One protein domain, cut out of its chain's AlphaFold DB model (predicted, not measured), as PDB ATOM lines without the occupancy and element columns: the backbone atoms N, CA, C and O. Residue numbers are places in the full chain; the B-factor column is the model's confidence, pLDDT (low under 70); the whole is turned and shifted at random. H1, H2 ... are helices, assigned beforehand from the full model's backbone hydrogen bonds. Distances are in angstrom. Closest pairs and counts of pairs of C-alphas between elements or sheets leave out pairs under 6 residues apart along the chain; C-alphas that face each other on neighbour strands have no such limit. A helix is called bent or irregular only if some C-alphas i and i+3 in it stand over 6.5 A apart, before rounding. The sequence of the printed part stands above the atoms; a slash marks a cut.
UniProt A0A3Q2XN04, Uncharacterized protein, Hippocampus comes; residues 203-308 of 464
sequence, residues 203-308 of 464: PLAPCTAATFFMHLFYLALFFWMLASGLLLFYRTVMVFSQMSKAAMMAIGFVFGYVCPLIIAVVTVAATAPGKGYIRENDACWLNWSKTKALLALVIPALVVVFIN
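This is residues 203 to 308 of the 464 residues of an uncharacterized protein of Hippocampus comes (UniProt A0A3Q2XN04). Two long helices, H1 and H2, cross as a narrow X, with the shorter H3 alongside H1 and the loop of residues 275 to 294 at the end where H1 begins. At the other end residues 234 to 247 stick out. The printed part has 106 residues, with three named helices in the order H1, H2, H3 and no named strand: all helix. It is a loose rod, radius of gyration of the C-alphas 16.7 A, spanning 54 by 25 by 20 A.

H1, residues 204 to 237, measures 49.3 A from first to last C-alpha, starting at C-alpha 204 (80.562, 67.886, 18.597). H2, residues 245 to 274, measures 44.9 A and is irregular: C-alphas 270 and 273 are 7.1 A apart. H3, residues 295 to 308, measures 19.5 A, ending at C-alpha 308 (53.061, 90.584, 28.790).

The three form an up-and-down bundle, each helix running against the one before. H1, with residues 212 to 227 alone, touches H2, closest C-alphas Trp 224 and Gly 256, 4.9 A; this hairpin's tilt, 35.1 degrees, is only just steep. H1, with residues 215 to 230 alone, touches H3, closest C-alphas Gly 229 and Asn 308, 5.9 A, the same way at a shallow 15 degrees. H2 and H3, a hairpin, only just touch, with 3 pairs of C-alphas within 8 A, the closest Thr 267 and Ala 296, 6.6 A. O i to N i+4 pairs are within hydrogen-bond range throughout H1, 22 of 26 in H2 and 9 of 10 in H3.

The farthest C-alphas, Pro 203 and Phe 240, are 56.3 A apart. The printed part has no cut; the link H2 to H3 is long. Mean pLDDT of the printed part is 74.1, with 34 residues under 70, among them 235 to 246.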
ATOM      1  N   PRO A 203      84.356  69.828  16.834       53.22
ATOM      2  CA  PRO A 203      84.196  68.892  17.936       53.22
ATOM      3  C   PRO A 203      82.770  69.015  18.497       53.22
ATOM      4  O   PRO A 203      82.344  70.066  18.975       53.22
ATOM      5  N   LEU A 204      82.015  67.919  18.399       56.84
ATOM      6  CA  LEU A 204      80.562  67.886  18.597       56.84
ATOM      7  C   LEU A 204      80.150  68.175  20.056       56.84
ATOM      8  O   LEU A 204      79.076  68.717  20.310       56.84
ATOM      9  N   ALA A 205      81.016  67.862  21.027       56.91
ATOM     10  CA  ALA A 205      80.730  68.019  22.456       56.91
ATOM     11  C   ALA A 205      80.731  69.491  22.949       56.91
ATOM     12  O   ALA A 205      79.734  69.896  23.551       56.91
ATOM     13  N   PRO A 206      81.755  70.328  22.666       63.59
ATOM     14  CA  PRO A 206      81.742  71.755  23.020       63.59
ATOM     15  C   PRO A 206      80.580  72.536  22.389       63.59
ATOM     16  O   PRO A 206      79.954  73.368  23.041       63.59
ATOM     17  N   CYS A 207      80.257  72.224  21.133       67.44
ATOM     18  CA  CYS A 207      79.185  72.876  20.384       67.44
ATOM     19  C   CYS A 207      77.798  72.559  20.973       67.44
ATOM     20  O   CYS A 207      76.974  73.453  21.152       67.44
ATOM     21  N   THR A 208      77.573  71.302  21.377       71.81
ATOM     22  CA  THR A 208      76.330  70.874  22.040       71.81
ATOM     23  C   THR A 208      76.116  71.591  23.370       71.81
ATOM     24  O   THR A 208      75.013  72.071  23.641       71.81
ATOM     25  N   ALA A 209      77.168  71.697  24.186       70.00
ATOM     26  CA  ALA A 209      77.105  72.395  25.464       70.00
ATOM     27  C   ALA A 209      76.807  73.891  25.271       70.00
ATOM     28  O   ALA A 209      75.893  74.415  25.906       70.00
ATOM     29  N   ALA A 210      77.507  74.560  24.348       64.69
ATOM     30  CA  ALA A 210      77.279  75.972  24.042       64.69
ATOM     31  C   ALA A 210      75.827  76.237  23.607       64.69
ATOM     32  O   ALA A 210      75.162  77.110  24.163       64.69
ATOM     33  N   THR A 211      75.285  75.437  22.682       72.38
ATOM     34  CA  THR A 211      73.889  75.575  22.241       72.38
ATOM     35  C   THR A 211      72.890  75.304  23.372       72.38
ATOM     36  O   THR A 211      71.859  75.970  23.445       72.38
ATOM     37  N   PHE A 212      73.172  74.367  24.285       79.75
ATOM     38  CA  PHE A 212      72.337  74.120  25.466       79.75
ATOM     39  C   PHE A 212      72.296  75.310  26.429       79.75
ATOM     40  O   PHE A 212      71.209  75.739  26.819       79.75
ATOM     41  N   PHE A 213      73.451  75.877  26.779       75.88
ATOM     42  CA  PHE A 213      73.505  77.029  27.678       75.88
ATOM     43  C   PHE A 213      72.865  78.270  27.058       75.88
ATOM     44  O   PHE A 213      72.071  78.933  27.720       75.88
ATOM     45  N   MET A 214      73.117  78.536  25.772       71.56
ATOM     46  CA  MET A 214      72.461  79.634  25.054       71.56
ATOM     47  C   MET A 214      70.937  79.467  25.067       71.56
ATOM     48  O   MET A 214      70.216  80.396  25.425       71.56
ATOM     49  N   HIS A 215      70.435  78.265  24.764       78.69
ATOM     50  CA  HIS A 215      69.006  77.954  24.821       78.69
ATOM     51  C   HIS A 215      68.402  78.213  26.212       78.69
ATOM     52  O   HIS A 215      67.373  78.883  26.323       78.69
ATOM     53  N   LEU A 216      69.061  77.725  27.268       80.75
ATOM     54  CA  LEU A 216      68.632  77.902  28.653       80.75
ATOM     55  C   LEU A 216      68.587  79.379  29.052       80.75
ATOM     56  O   LEU A 216      67.593  79.833  29.621       80.75
ATOM     57  N   PHE A 217      69.649  80.128  28.756       76.19
ATOM     58  CA  PHE A 217      69.729  81.529  29.140       76.19
ATOM     59  C   PHE A 217      68.682  82.362  28.421       76.19
ATOM     60  O   PHE A 217      67.970  83.088  29.106       76.19
ATOM     61  N   TYR A 218      68.504  82.202  27.103       72.06
ATOM     62  CA  TYR A 218      67.463  82.927  26.367       72.06
ATOM     63  C   TYR A 218      66.062  82.652  26.915       72.06
ATOM     64  O   TYR A 218      65.302  83.594  27.141       72.06
ATOM     65  N   LEU A 219      65.725  81.388  27.197       83.44
ATOM     66  CA  LEU A 219      64.455  81.054  27.843       83.44
ATOM     67  C   LEU A 219      64.333  81.713  29.223       83.44
ATOM     68  O   LEU A 219      63.289  82.286  29.529       83.44
ATOM     69  N   ALA A 220      65.391  81.705  30.035       81.94
ATOM     70  CA  ALA A 220      65.381  82.370  31.335       81.94
ATOM     71  C   ALA A 220      65.091  83.876  31.219       81.94
ATOM     72  O   ALA A 220      64.299  84.386  32.010       81.94
ATOM     73  N   LEU A 221      65.624  84.578  30.208       76.50
ATOM     74  CA  LEU A 221      65.313  86.002  29.992       76.50
ATOM     75  C   LEU A 221      63.805  86.225  29.808       76.50
ATOM     76  O   LEU A 221      63.223  87.108  30.439       76.50
ATOM     77  N   PHE A 222      63.157  85.398  28.981       79.06
ATOM     78  CA  PHE A 222      61.718  85.500  28.726       79.06
ATOM     79  C   PHE A 222      60.887  85.202  29.977       79.06
ATOM     80  O   PHE A 222      59.977  85.960  30.313       79.06
ATOM     81  N   PHE A 223      61.211  84.142  30.717       83.94
ATOM     82  CA  PHE A 223      60.476  83.802  31.938       83.94
ATOM     83  C   PHE A 223      60.655  84.857  33.041       83.94
ATOM     84  O   PHE A 223      59.689  85.185  33.731       83.94
ATOM     85  N   TRP A 224      61.839  85.463  33.167       79.81
ATOM     86  CA  TRP A 224      62.075  86.581  34.088       79.81
ATOM     87  C   TRP A 224      61.338  87.860  33.685       79.81
ATOM     88  O   TRP A 224      60.840  88.594  34.545       79.81
ATOM     89  N   MET A 225      61.203  88.110  32.385       77.56
ATOM     90  CA  MET A 225      60.382  89.203  31.876       77.56
ATOM     91  C   MET A 225      58.898  88.986  32.191       77.56
ATOM     92  O   MET A 225      58.237  89.905  32.678       77.56
ATOM     93  N   LEU A 226      58.386  87.765  31.998       80.56
ATOM     94  CA  LEU A 226      57.019  87.403  32.374       80.56
ATOM     95  C   LEU A 226      56.796  87.516  33.888       80.56
ATOM     96  O   LEU A 226      55.782  88.061  34.316       80.56
ATOM     97  N   ALA A 227      57.747  87.053  34.707       78.94
ATOM     98  CA  ALA A 227      57.678  87.173  36.162       78.94
ATOM     99  C   ALA A 227      57.594  88.643  36.606       78.94
ATOM    100  O   ALA A 227      56.806  88.988  37.487       78.94
ATOM    101  N   SER A 228      58.353  89.518  35.945       71.38
ATOM    102  CA  SER A 228      58.315  90.963  36.184       71.38
ATOM    103  C   SER A 228      56.956  91.572  35.805       71.38
ATOM    104  O   SER A 228      56.408  92.373  36.563       71.38
ATOM    105  N   GLY A 229      56.363  91.152  34.682       73.44
ATOM    106  CA  GLY A 229      55.010  91.554  34.281       73.44
ATOM    107  C   GLY A 229      53.929  91.073  35.254       73.44
ATOM    108  O   GLY A 229      53.102  91.858  35.718       73.44
ATOM    109  N   LEU A 230      53.960  89.796  35.640       79.94
ATOM    110  CA  LEU A 230      53.008  89.211  36.590       79.94
ATOM    111  C   LEU A 230      53.079  89.879  37.968       79.94
ATOM    112  O   LEU A 230      52.048  90.049  38.616       79.94
ATOM    113  N   LEU A 231      54.267  90.311  38.398       72.56
ATOM    114  CA  LEU A 231      54.437  91.074  39.631       72.56
ATOM    115  C   LEU A 231      53.724  92.433  39.572       72.56
ATOM    116  O   LEU A 231      53.047  92.815  40.532       72.56
ATOM    117  N   LEU A 232      53.846  93.150  38.449       69.50
ATOM    118  CA  LEU A 232      53.118  94.401  38.217       69.50
ATOM    119  C   LEU A 232      51.605  94.161  38.234       69.50
ATOM    120  O   LEU A 232      50.875  94.854  38.943       69.50
ATOM    121  N   PHE A 233      51.140  93.124  37.534       74.75
ATOM    122  CA  PHE A 233      49.731  92.738  37.519       74.75
ATOM    123  C   PHE A 233      49.198  92.418  38.919       74.75
ATOM    124  O   PHE A 233      48.184  92.978  39.334       74.75
ATOM    125  N   TYR A 234      49.894  91.557  39.666       74.19
ATOM    126  CA  TYR A 234      49.513  91.152  41.017       74.19
ATOM    127  C   TYR A 234      49.348  92.371  41.927       74.19
ATOM    128  O   TYR A 234      48.325  92.507  42.592       74.19
ATOM    129  N   ARG A 235      50.302  93.306  41.901       64.06
ATOM    130  CA  ARG A 235      50.255  94.517  42.732       64.06
ATOM    131  C   ARG A 235      49.153  95.491  42.335       64.06
ATOM    132  O   ARG A 235      48.538  96.105  43.201       64.06
ATOM    133  N   THR A 236      48.892  95.650  41.042       62.28
ATOM    134  CA  THR A 236      47.838  96.552  40.563       62.28
ATOM    135  C   THR A 236      46.444  95.948  40.764       62.28
ATOM    136  O   THR A 236      45.477  96.672  41.027       62.28
ATOM    137  N   VAL A 237      46.304  94.624  40.650       68.12
ATOM    138  CA  VAL A 237      45.007  93.938  40.668       68.12
ATOM    139  C   VAL A 237      44.616  93.424  42.054       68.12
ATOM    140  O   VAL A 237      43.497  93.710  42.487       68.12
ATOM    141  N   MET A 238      45.520  92.745  42.761       61.28
ATOM    142  CA  MET A 238      45.252  92.032  44.014       61.28
ATOM    143  C   MET A 238      45.555  92.917  45.232       61.28
ATOM    144  O   MET A 238      46.600  92.807  45.863       61.28
ATOM    145  N   VAL A 239      44.610  93.797  45.579       52.56
ATOM    146  CA  VAL A 239      44.729  94.757  46.699       52.56
ATOM    147  C   VAL A 239      44.688  94.099  48.093       52.56
ATOM    148  O   VAL A 239      45.186  94.688  49.046       52.56
ATOM    149  N   PHE A 240      44.153  92.878  48.227       40.62
ATOM    150  CA  PHE A 240      43.890  92.246  49.537       40.62
ATOM    151  C   PHE A 240      44.631  90.924  49.792       40.62
ATOM    152  O   PHE A 240      44.476  90.327  50.853       40.62
ATOM    153  N   SER A 241      45.456  90.456  48.851       52.31
ATOM    154  CA  SER A 241      46.248  89.236  49.041       52.31
ATOM    155  C   SER A 241      47.621  89.591  49.623       52.31
ATOM    156  O   SER A 241      48.522  90.045  48.915       52.31
ATOM    157  N   GLN A 242      47.787  89.412  50.933       52.56
ATOM    158  CA  GLN A 242      49.050  89.619  51.652       52.56
ATOM    159  C   GLN A 242      49.920  88.352  51.555       52.56
ATOM    160  O   GLN A 242      50.007  87.559  52.487       52.56
ATOM    161  N   MET A 243      50.555  88.135  50.400       58.72
ATOM    162  CA  MET A 243      51.595  87.108  50.249       58.72
ATOM    163  C   MET A 243      52.915  87.634  50.825       58.72
ATOM    164  O   MET A 243      53.298  88.777  50.558       58.72
ATOM    165  N   SER A 244      53.633  86.811  51.593       67.00
ATOM    166  CA  SER A 244      54.929  87.216  52.149       67.00
ATOM    167  C   SER A 244      55.937  87.505  51.026       67.00
ATOM    168  O   SER A 244      55.976  86.825  49.996       67.00
ATOM    169  N   LYS A 245      56.790  88.518  51.222       60.62
ATOM    170  CA  LYS A 245      57.827  88.903  50.244       60.62
ATOM    171  C   LYS A 245      58.765  87.732  49.913       60.62
ATOM    172  O   LYS A 245      59.194  87.597  48.773       60.62
ATOM    173  N   ALA A 246      59.038  86.870  50.893       64.62
ATOM    174  CA  ALA A 246      59.862  85.676  50.719       64.62
ATOM    175  C   ALA A 246      59.201  84.639  49.797       64.62
ATOM    176  O   ALA A 246      59.856  84.132  48.890       64.62
ATOM    177  N   ALA A 247      57.900  84.375  49.967       71.56
ATOM    178  CA  ALA A 247      57.166  83.450  49.104       71.56
ATOM    179  C   ALA A 247      57.101  83.957  47.655       71.56
ATOM    180  O   ALA A 247      57.321  83.198  46.717       71.56
ATOM    181  N   MET A 248      56.882  85.261  47.473       68.88
ATOM    182  CA  MET A 248      56.877  85.896  46.154       68.88
ATOM    183  C   MET A 248      58.231  85.767  45.438       68.88
ATOM    184  O   MET A 248      58.274  85.403  44.264       68.88
ATOM    185  N   MET A 249      59.337  86.006  46.152       65.62
ATOM    186  CA  MET A 249      60.686  85.834  45.601       65.62
ATOM    187  C   MET A 249      60.974  84.364  45.273       65.62
ATOM    188  O   MET A 249      61.474  84.074  44.191       65.62
ATOM    189  N   ALA A 250      60.619  83.431  46.163       73.81
ATOM    190  CA  ALA A 250      60.829  82.000  45.945       73.81
ATOM    191  C   ALA A 250      60.082  81.488  44.701       73.81
ATOM    192  O   ALA A 250      60.676  80.814  43.862       73.81
ATOM    193  N   ILE A 251      58.811  81.870  44.534       79.00
ATOM    194  CA  ILE A 251      58.012  81.524  43.347       79.00
ATOM    195  C   ILE A 251      58.645  82.114  42.080       79.00
ATOM    196  O   ILE A 251      58.749  81.419  41.071       79.00
ATOM    197  N   GLY A 252      59.122  83.363  42.139       75.75
ATOM    198  CA  GLY A 252      59.821  84.012  41.029       75.75
ATOM    199  C   GLY A 252      61.090  83.270  40.599       75.75
ATOM    200  O   GLY A 252      61.285  83.050  39.408       75.75
ATOM    201  N   PHE A 253      61.917  82.820  41.547       77.50
ATOM    202  CA  PHE A 253      63.132  82.051  41.247       77.50
ATOM    203  C   PHE A 253      62.835  80.676  40.649       77.50
ATOM    204  O   PHE A 253      63.485  80.276  39.681       77.50
ATOM    205  N   VAL A 254      61.841  79.966  41.190       80.44
ATOM    206  CA  VAL A 254      61.414  78.671  40.645       80.44
ATOM    207  C   VAL A 254      60.906  78.856  39.215       80.44
ATOM    208  O   VAL A 254      61.370  78.184  38.298       80.44
ATOM    209  N   PHE A 255      60.028  79.828  38.987       86.00
ATOM    210  CA  PHE A 255      59.460  80.084  37.667       86.00
ATOM    211  C   PHE A 255      60.496  80.603  36.652       86.00
ATOM    212  O   PHE A 255      60.492  80.193  35.495       86.00
ATOM    213  N   GLY A 256      61.411  81.474  37.082       80.50
ATOM    214  CA  GLY A 256      62.402  82.128  36.224       80.50
ATOM    215  C   GLY A 256      63.582  81.251  35.798       80.50
ATOM    216  O   GLY A 256      64.228  81.572  34.807       80.50
ATOM    217  N   TYR A 257      63.872  80.156  36.513       81.69
ATOM    218  CA  TYR A 257      65.016  79.281  36.210       81.69
ATOM    219  C   TYR A 257      64.648  77.807  36.028       81.69
ATOM    220  O   TYR A 257      65.151  77.165  35.106       81.69
ATOM    221  N   VAL A 258      63.751  77.259  36.855       85.19
ATOM    222  CA  VAL A 258      63.400  75.830  36.794       85.19
ATOM    223  C   VAL A 258      62.544  75.533  35.562       85.19
ATOM    224  O   VAL A 258      62.801  74.553  34.867       85.19
ATOM    225  N   CYS A 259      61.579  76.396  35.225       87.56
ATOM    226  CA  CYS A 259      60.765  76.228  34.016       87.56
ATOM    227  C   CYS A 259      61.606  76.268  32.714       87.56
ATOM    228  O   CYS A 259      61.492  75.327  31.926       87.56
ATOM    229  N   PRO A 260      62.494  77.263  32.488       88.19
ATOM    230  CA  PRO A 260      63.442  77.257  31.367       88.19
ATOM    231  C   PRO A 260      64.319  76.007  31.290       88.19
ATOM    232  O   PRO A 260      64.518  75.462  30.204       88.19
ATOM    233  N   LEU A 261      64.814  75.528  32.437       87.50
ATOM    234  CA  LEU A 261      65.648  74.330  32.508       87.50
ATOM    235  C   LEU A 261      64.893  73.085  32.042       87.50
ATOM    236  O   LEU A 261      65.425  72.314  31.245       87.50
ATOM    237  N   ILE A 262      63.644  72.914  32.480       91.81
ATOM    238  CA  ILE A 262      62.794  71.800  32.046       91.81
ATOM    239  C   ILE A 262      62.591  71.844  30.529       91.81
ATOM    240  O   ILE A 262      62.791  70.830  29.862       91.81
ATOM    241  N   ILE A 263      62.251  73.009  29.965       90.69
ATOM    242  CA  ILE A 263      62.039  73.160  28.516       90.69
ATOM    243  C   ILE A 263      63.325  72.830  27.744       90.69
ATOM    244  O   ILE A 263      63.279  72.070  26.774       90.69
ATOM    245  N   ALA A 264      64.478  73.335  28.189       87.25
ATOM    246  CA  ALA A 264      65.763  73.073  27.546       87.25
ATOM    247  C   ALA A 264      66.126  71.578  27.558       87.25
ATOM    248  O   ALA A 264      66.477  71.021  26.516       87.25
ATOM    249  N   VAL A 265      65.980  70.905  28.705       88.69
ATOM    250  CA  VAL A 265      66.262  69.466  28.854       88.69
ATOM    251  C   VAL A 265      65.305  68.616  28.019       88.69
ATOM    252  O   VAL A 265      65.753  67.722  27.301       88.69
ATOM    253  N   VAL A 266      64.002  68.914  28.051       90.44
ATOM    254  CA  VAL A 266      62.994  68.205  27.243       90.44
ATOM    255  C   VAL A 266      63.276  68.373  25.752       90.44
ATOM    256  O   VAL A 266      63.155  67.414  24.996       90.44
ATOM    257  N   THR A 267      63.719  69.555  25.323       86.75
ATOM    258  CA  THR A 267      64.073  69.809  23.920       86.75
ATOM    259  C   THR A 267      65.265  68.969  23.478       86.75
ATOM    260  O   THR A 267      65.229  68.377  22.400       86.75
ATOM    261  N   VAL A 268      66.309  68.860  24.306       84.75
ATOM    262  CA  VAL A 268      67.452  67.974  24.024       84.75
ATOM    263  C   VAL A 268      66.998  66.515  23.976       84.75
ATOM    264  O   VAL A 268      67.314  65.812  23.021       84.75
ATOM    265  N   ALA A 269      66.205  66.065  24.952       85.31
ATOM    266  CA  ALA A 269      65.717  64.688  25.014       85.31
ATOM    267  C   ALA A 269      64.838  64.317  23.805       85.31
ATOM    268  O   ALA A 269      65.013  63.251  23.218       85.31
ATOM    269  N   ALA A 270      63.940  65.211  23.384       85.56
ATOM    270  CA  ALA A 270      63.057  65.000  22.237       85.56
ATOM    271  C   ALA A 270      63.800  65.021  20.890       85.56
ATOM    272  O   ALA A 270      63.345  64.416  19.921       85.56
ATOM    273  N   THR A 271      64.950  65.699  20.814       80.19
ATOM    274  CA  THR A 271      65.742  65.837  19.579       80.19
ATOM    275  C   THR A 271      66.960  64.909  19.518       80.19
ATOM    276  O   THR A 271      67.553  64.750  18.445       80.19
ATOM    277  N   ALA A 272      67.285  64.230  20.624       74.50
ATOM    278  CA  ALA A 272      68.340  63.222  20.725       74.50
ATOM    279  C   ALA A 272      68.216  62.059  19.714       74.50
ATOM    280  O   ALA A 272      69.241  61.709  19.122       74.50
ATOM    281  N   PRO A 273      67.020  61.492  19.428       71.12
ATOM    282  CA  PRO A 273      66.890  60.348  18.519       71.12
ATOM    283  C   PRO A 273      67.315  60.663  17.078       71.12
ATOM    284  O   PRO A 273      67.800  59.788  16.368       71.12
ATOM    285  N   GLY A 274      67.154  61.918  16.646       64.75
ATOM    286  CA  GLY A 274      67.462  62.362  15.285       64.75
ATOM    287  C   GLY A 274      68.802  63.082  15.131       64.75
ATOM    288  O   GLY A 274      69.063  63.601  14.048       64.75
ATOM    289  N   LYS A 275      69.615  63.196  16.200       67.44
ATOM    290  CA  LYS A 275      70.839  64.035  16.269       67.44
ATOM    291  C   LYS A 275      70.654  65.472  15.756       67.44
ATOM    292  O   LYS A 275      71.613  66.142  15.389       67.44
ATOM    293  N   GLY A 276      69.423  65.969  15.751       73.44
ATOM    294  CA  GLY A 276      69.076  67.236  15.121       73.44
ATOM    295  C   GLY A 276      68.904  68.374  16.113       73.44
ATOM    296  O   GLY A 276      68.172  69.303  15.814       73.44
ATOM    297  N   TYR A 277      69.502  68.321  17.304       72.62
ATOM    298  CA  TYR A 277      69.474  69.463  18.227       72.62
ATOM    299  C   TYR A 277      70.229  70.673  17.639       72.62
ATOM    300  O   TYR A 277      69.786  71.813  17.775       72.62
ATOM    301  N   ILE A 278      71.321  70.410  16.909       67.62
ATOM    302  CA  ILE A 278      72.267  71.407  16.382       67.62
ATOM    303  C   ILE A 278      72.139  71.509  14.856       67.62
ATOM    304  O   ILE A 278      71.745  70.553  14.177       67.62
ATOM    305  N   ARG A 279      72.426  72.688  14.303       66.69
ATOM    306  CA  ARG A 279      72.463  72.964  12.863       66.69
ATOM    307  C   ARG A 279      73.704  72.337  12.210       66.69
ATOM    308  O   ARG A 279      74.800  72.444  12.737       66.69
ATOM    309  N   GLU A 280      73.532  71.725  11.037       60.25
ATOM    310  CA  GLU A 280      74.599  70.977  10.339       60.25
ATOM    311  C   GLU A 280      75.615  71.871   9.584       60.25
ATOM    312  O   GLU A 280      76.666  71.380   9.197       60.25
ATOM    313  N   ASN A 281      75.351  73.175   9.407       56.38
ATOM    314  CA  ASN A 281      76.163  74.097   8.583       56.38
ATOM    315  C   ASN A 281      77.175  74.936   9.407       56.38
ATOM    316  O   ASN A 281      77.089  76.163   9.388       56.38
ATOM    317  N   ASP A 282      78.073  74.307  10.168       49.09
ATOM    318  CA  ASP A 282      79.184  74.946  10.921       49.09
ATOM    319  C   ASP A 282      78.823  76.019  11.976       49.09
ATOM    320  O   ASP A 282      79.701  76.683  12.529       49.09
ATOM    321  N   ALA A 283      77.545  76.170  12.335       55.62
ATOM    322  CA  ALA A 283      77.099  77.090  13.383       55.62
ATOM    323  C   ALA A 283      76.533  76.330  14.593       55.62
ATOM    324  O   ALA A 283      75.576  75.565  14.457       55.62
ATOM    325  N   CYS A 284      77.068  76.596  15.793       65.94
ATOM    326  CA  CYS A 284      76.599  76.027  17.065       65.94
ATOM    327  C   CYS A 284      75.257  76.624  17.512       65.94
ATOM    328  O   CYS A 284      75.173  77.367  18.492       65.94
ATOM    329  N   TRP A 285      74.192  76.294  16.780       65.88
ATOM    330  CA  TRP A 285      72.853  76.846  16.968       65.88
ATOM    331  C   TRP A 285      71.744  75.796  16.817       65.88
ATOM    332  O   TRP A 285      71.962  74.751  16.204       65.88
ATOM    333  N   LEU A 286      70.541  76.087  17.340       68.94
ATOM    334  CA  LEU A 286      69.378  75.196  17.242       68.94
ATOM    335  C   LEU A 286      68.968  74.950  15.785       68.94
ATOM    336  O   LEU A 286      68.917  75.862  14.954       68.94
ATOM    337  N   ASN A 287      68.620  73.702  15.487       71.12
ATOM    338  CA  ASN A 287      68.207  73.284  14.153       71.12
ATOM    339  C   ASN A 287      66.762  73.725  13.823       71.12
ATOM    340  O   ASN A 287      65.842  73.532  14.621       71.12
ATOM    341  N   TRP A 288      66.544  74.278  12.624       71.44
ATOM    342  CA  TRP A 288      65.212  74.629  12.101       71.44
ATOM    343  C   TRP A 288      64.693  73.648  11.038       71.44
ATOM    344  O   TRP A 288      63.486  73.460  10.923       71.44
ATOM    345  N   SER A 289      65.573  73.009  10.265       66.56
ATOM    346  CA  SER A 289      65.207  72.265   9.053       66.56
ATOM    347  C   SER A 289      64.845  70.797   9.297       66.56
ATOM    348  O   SER A 289      63.888  70.320   8.694       66.56
ATOM    349  N   LYS A 290      65.562  70.075  10.172       69.12
ATOM    350  CA  LYS A 290      65.337  68.630  10.400       69.12
ATOM    351  C   LYS A 290      64.350  68.329  11.527       69.12
ATOM    352  O   LYS A 290      63.417  67.560  11.343       69.12
ATOM    353  N   THR A 291      64.554  68.921  12.699       75.00
ATOM    354  CA  THR A 291      63.812  68.603  13.943       75.00
ATOM    355  C   THR A 291      62.952  69.758  14.443       75.00
ATOM    356  O   THR A 291      62.216  69.599  15.412       75.00
ATOM    357  N   LYS A 292      63.073  70.934  13.812       79.81
ATOM    358  CA  LYS A 292      62.462  72.196  14.249       79.81
ATOM    359  C   LYS A 292      62.724  72.537  15.726       79.81
ATOM    360  O   LYS A 292      61.899  73.200  16.350       79.81
ATOM    361  N   ALA A 293      63.873  72.136  16.275       80.25
ATOM    362  CA  ALA A 293      64.273  72.393  17.661       80.25
ATOM    363  C   ALA A 293      64.154  73.877  18.061       80.25
ATOM    364  O   ALA A 293      63.765  74.186  19.181       80.25
ATOM    365  N   LEU A 294      64.412  74.803  17.130       78.00
ATOM    366  CA  LEU A 294      64.270  76.249  17.352       78.00
ATOM    367  C   LEU A 294      62.843  76.668  17.778       78.00
ATOM    368  O   LEU A 294      62.686  77.663  18.484       78.00
ATOM    369  N   LEU A 295      61.798  75.909  17.421       83.00
ATOM    370  CA  LEU A 295      60.429  76.184  17.881       83.00
ATOM    371  C   LEU A 295      60.288  76.088  19.404       83.00
ATOM    372  O   LEU A 295      59.464  76.801  19.971       83.00
ATOM    373  N   ALA A 296      61.109  75.269  20.066       86.00
ATOM    374  CA  ALA A 296      61.116  75.161  21.523       86.00
ATOM    375  C   ALA A 296      61.623  76.437  22.219       86.00
ATOM    376  O   ALA A 296      61.322  76.648  23.389       86.00
ATOM    377  N   LEU A 297      62.321  77.312  21.489       80.31
ATOM    378  CA  LEU A 297      62.686  78.653  21.940       80.31
ATOM    379  C   LEU A 297      61.643  79.698  21.501       80.31
ATOM    380  O   LEU A 297      61.223  80.538  22.295       80.31
ATOM    381  N   VAL A 298      61.203  79.639  20.239       81.12
ATOM    382  CA  VAL A 298      60.327  80.659  19.635       81.12
ATOM    383  C   VAL A 298      58.904  80.627  20.198       81.12
ATOM    384  O   VAL A 298      58.337  81.683  20.468       81.12
ATOM    385  N   ILE A 299      58.313  79.445  20.400       86.69
ATOM    386  CA  ILE A 299      56.928  79.332  20.886       86.69
ATOM    387  C   ILE A 299      56.796  79.902  22.311       86.69
ATOM    388  O   ILE A 299      55.943  80.773  22.504       86.69
ATOM    389  N   PRO A 300      57.632  79.513  23.301       86.00
ATOM    390  CA  PRO A 300      57.575  80.120  24.632       86.00
ATOM    391  C   PRO A 300      57.807  81.632  24.612       86.00
ATOM    392  O   PRO A 300      57.104  82.360  25.310       86.00
ATOM    393  N   ALA A 301      58.733  82.117  23.778       80.50
ATOM    394  CA  ALA A 301      58.999  83.546  23.635       80.50
ATOM    395  C   ALA A 301      57.763  84.324  23.152       80.50
ATOM    396  O   ALA A 301      57.393  85.333  23.753       80.50
ATOM    397  N   LEU A 302      57.074  83.838  22.112       82.44
ATOM    398  CA  LEU A 302      55.866  84.484  21.585       82.44
ATOM    399  C   LEU A 302      54.713  84.480  22.596       82.44
ATOM    400  O   LEU A 302      54.026  85.491  22.747       82.44
ATOM    401  N   VAL A 303      54.525  83.374  23.324       87.56
ATOM    402  CA  VAL A 303      53.512  83.274  24.387       87.56
ATOM    403  C   VAL A 303      53.801  84.274  25.506       87.56
ATOM    404  O   VAL A 303      52.898  84.992  25.936       87.56
ATOM    405  N   VAL A 304      55.059  84.370  25.946       84.44
ATOM    406  CA  VAL A 304      55.488  85.344  26.957       84.44
ATOM    407  C   VAL A 304      55.196  86.769  26.500       84.44
ATOM    408  O   VAL A 304      54.575  87.521  27.248       84.44
ATOM    409  N   VAL A 305      55.596  87.136  25.279       79.56
ATOM    410  CA  VAL A 305      55.360  88.482  24.731       79.56
ATOM    411  C   VAL A 305      53.864  88.799  24.695       79.56
ATOM    412  O   VAL A 305      53.456  89.867  25.152       79.56
ATOM    413  N   PHE A 306      53.033  87.863  24.230       83.38
ATOM    414  CA  PHE A 306      51.581  88.032  24.187       83.38
ATOM    415  C   PHE A 306      50.972  88.262  25.579       83.38
ATOM    416  O   PHE A 306      50.216  89.217  25.777       83.38
ATOM    417  N   ILE A 307      51.331  87.432  26.565       85.19
ATOM    418  CA  ILE A 307      50.842  87.577  27.945       85.19
ATOM    419  C   ILE A 307      51.299  88.912  28.540       85.19
ATOM    420  O   ILE A 307      50.523  89.586  29.218       85.19
ATOM    421  N   ASN A 308      52.534  89.330  28.266       77.62
ATOM    422  CA  ASN A 308      53.061  90.584  28.790       77.62
ATOM    423  C   ASN A 308      52.322  91.802  28.206       77.62
ATOM    424  O   ASN A 308      51.987  92.728  28.943       77.62
TER     425      ASN A 308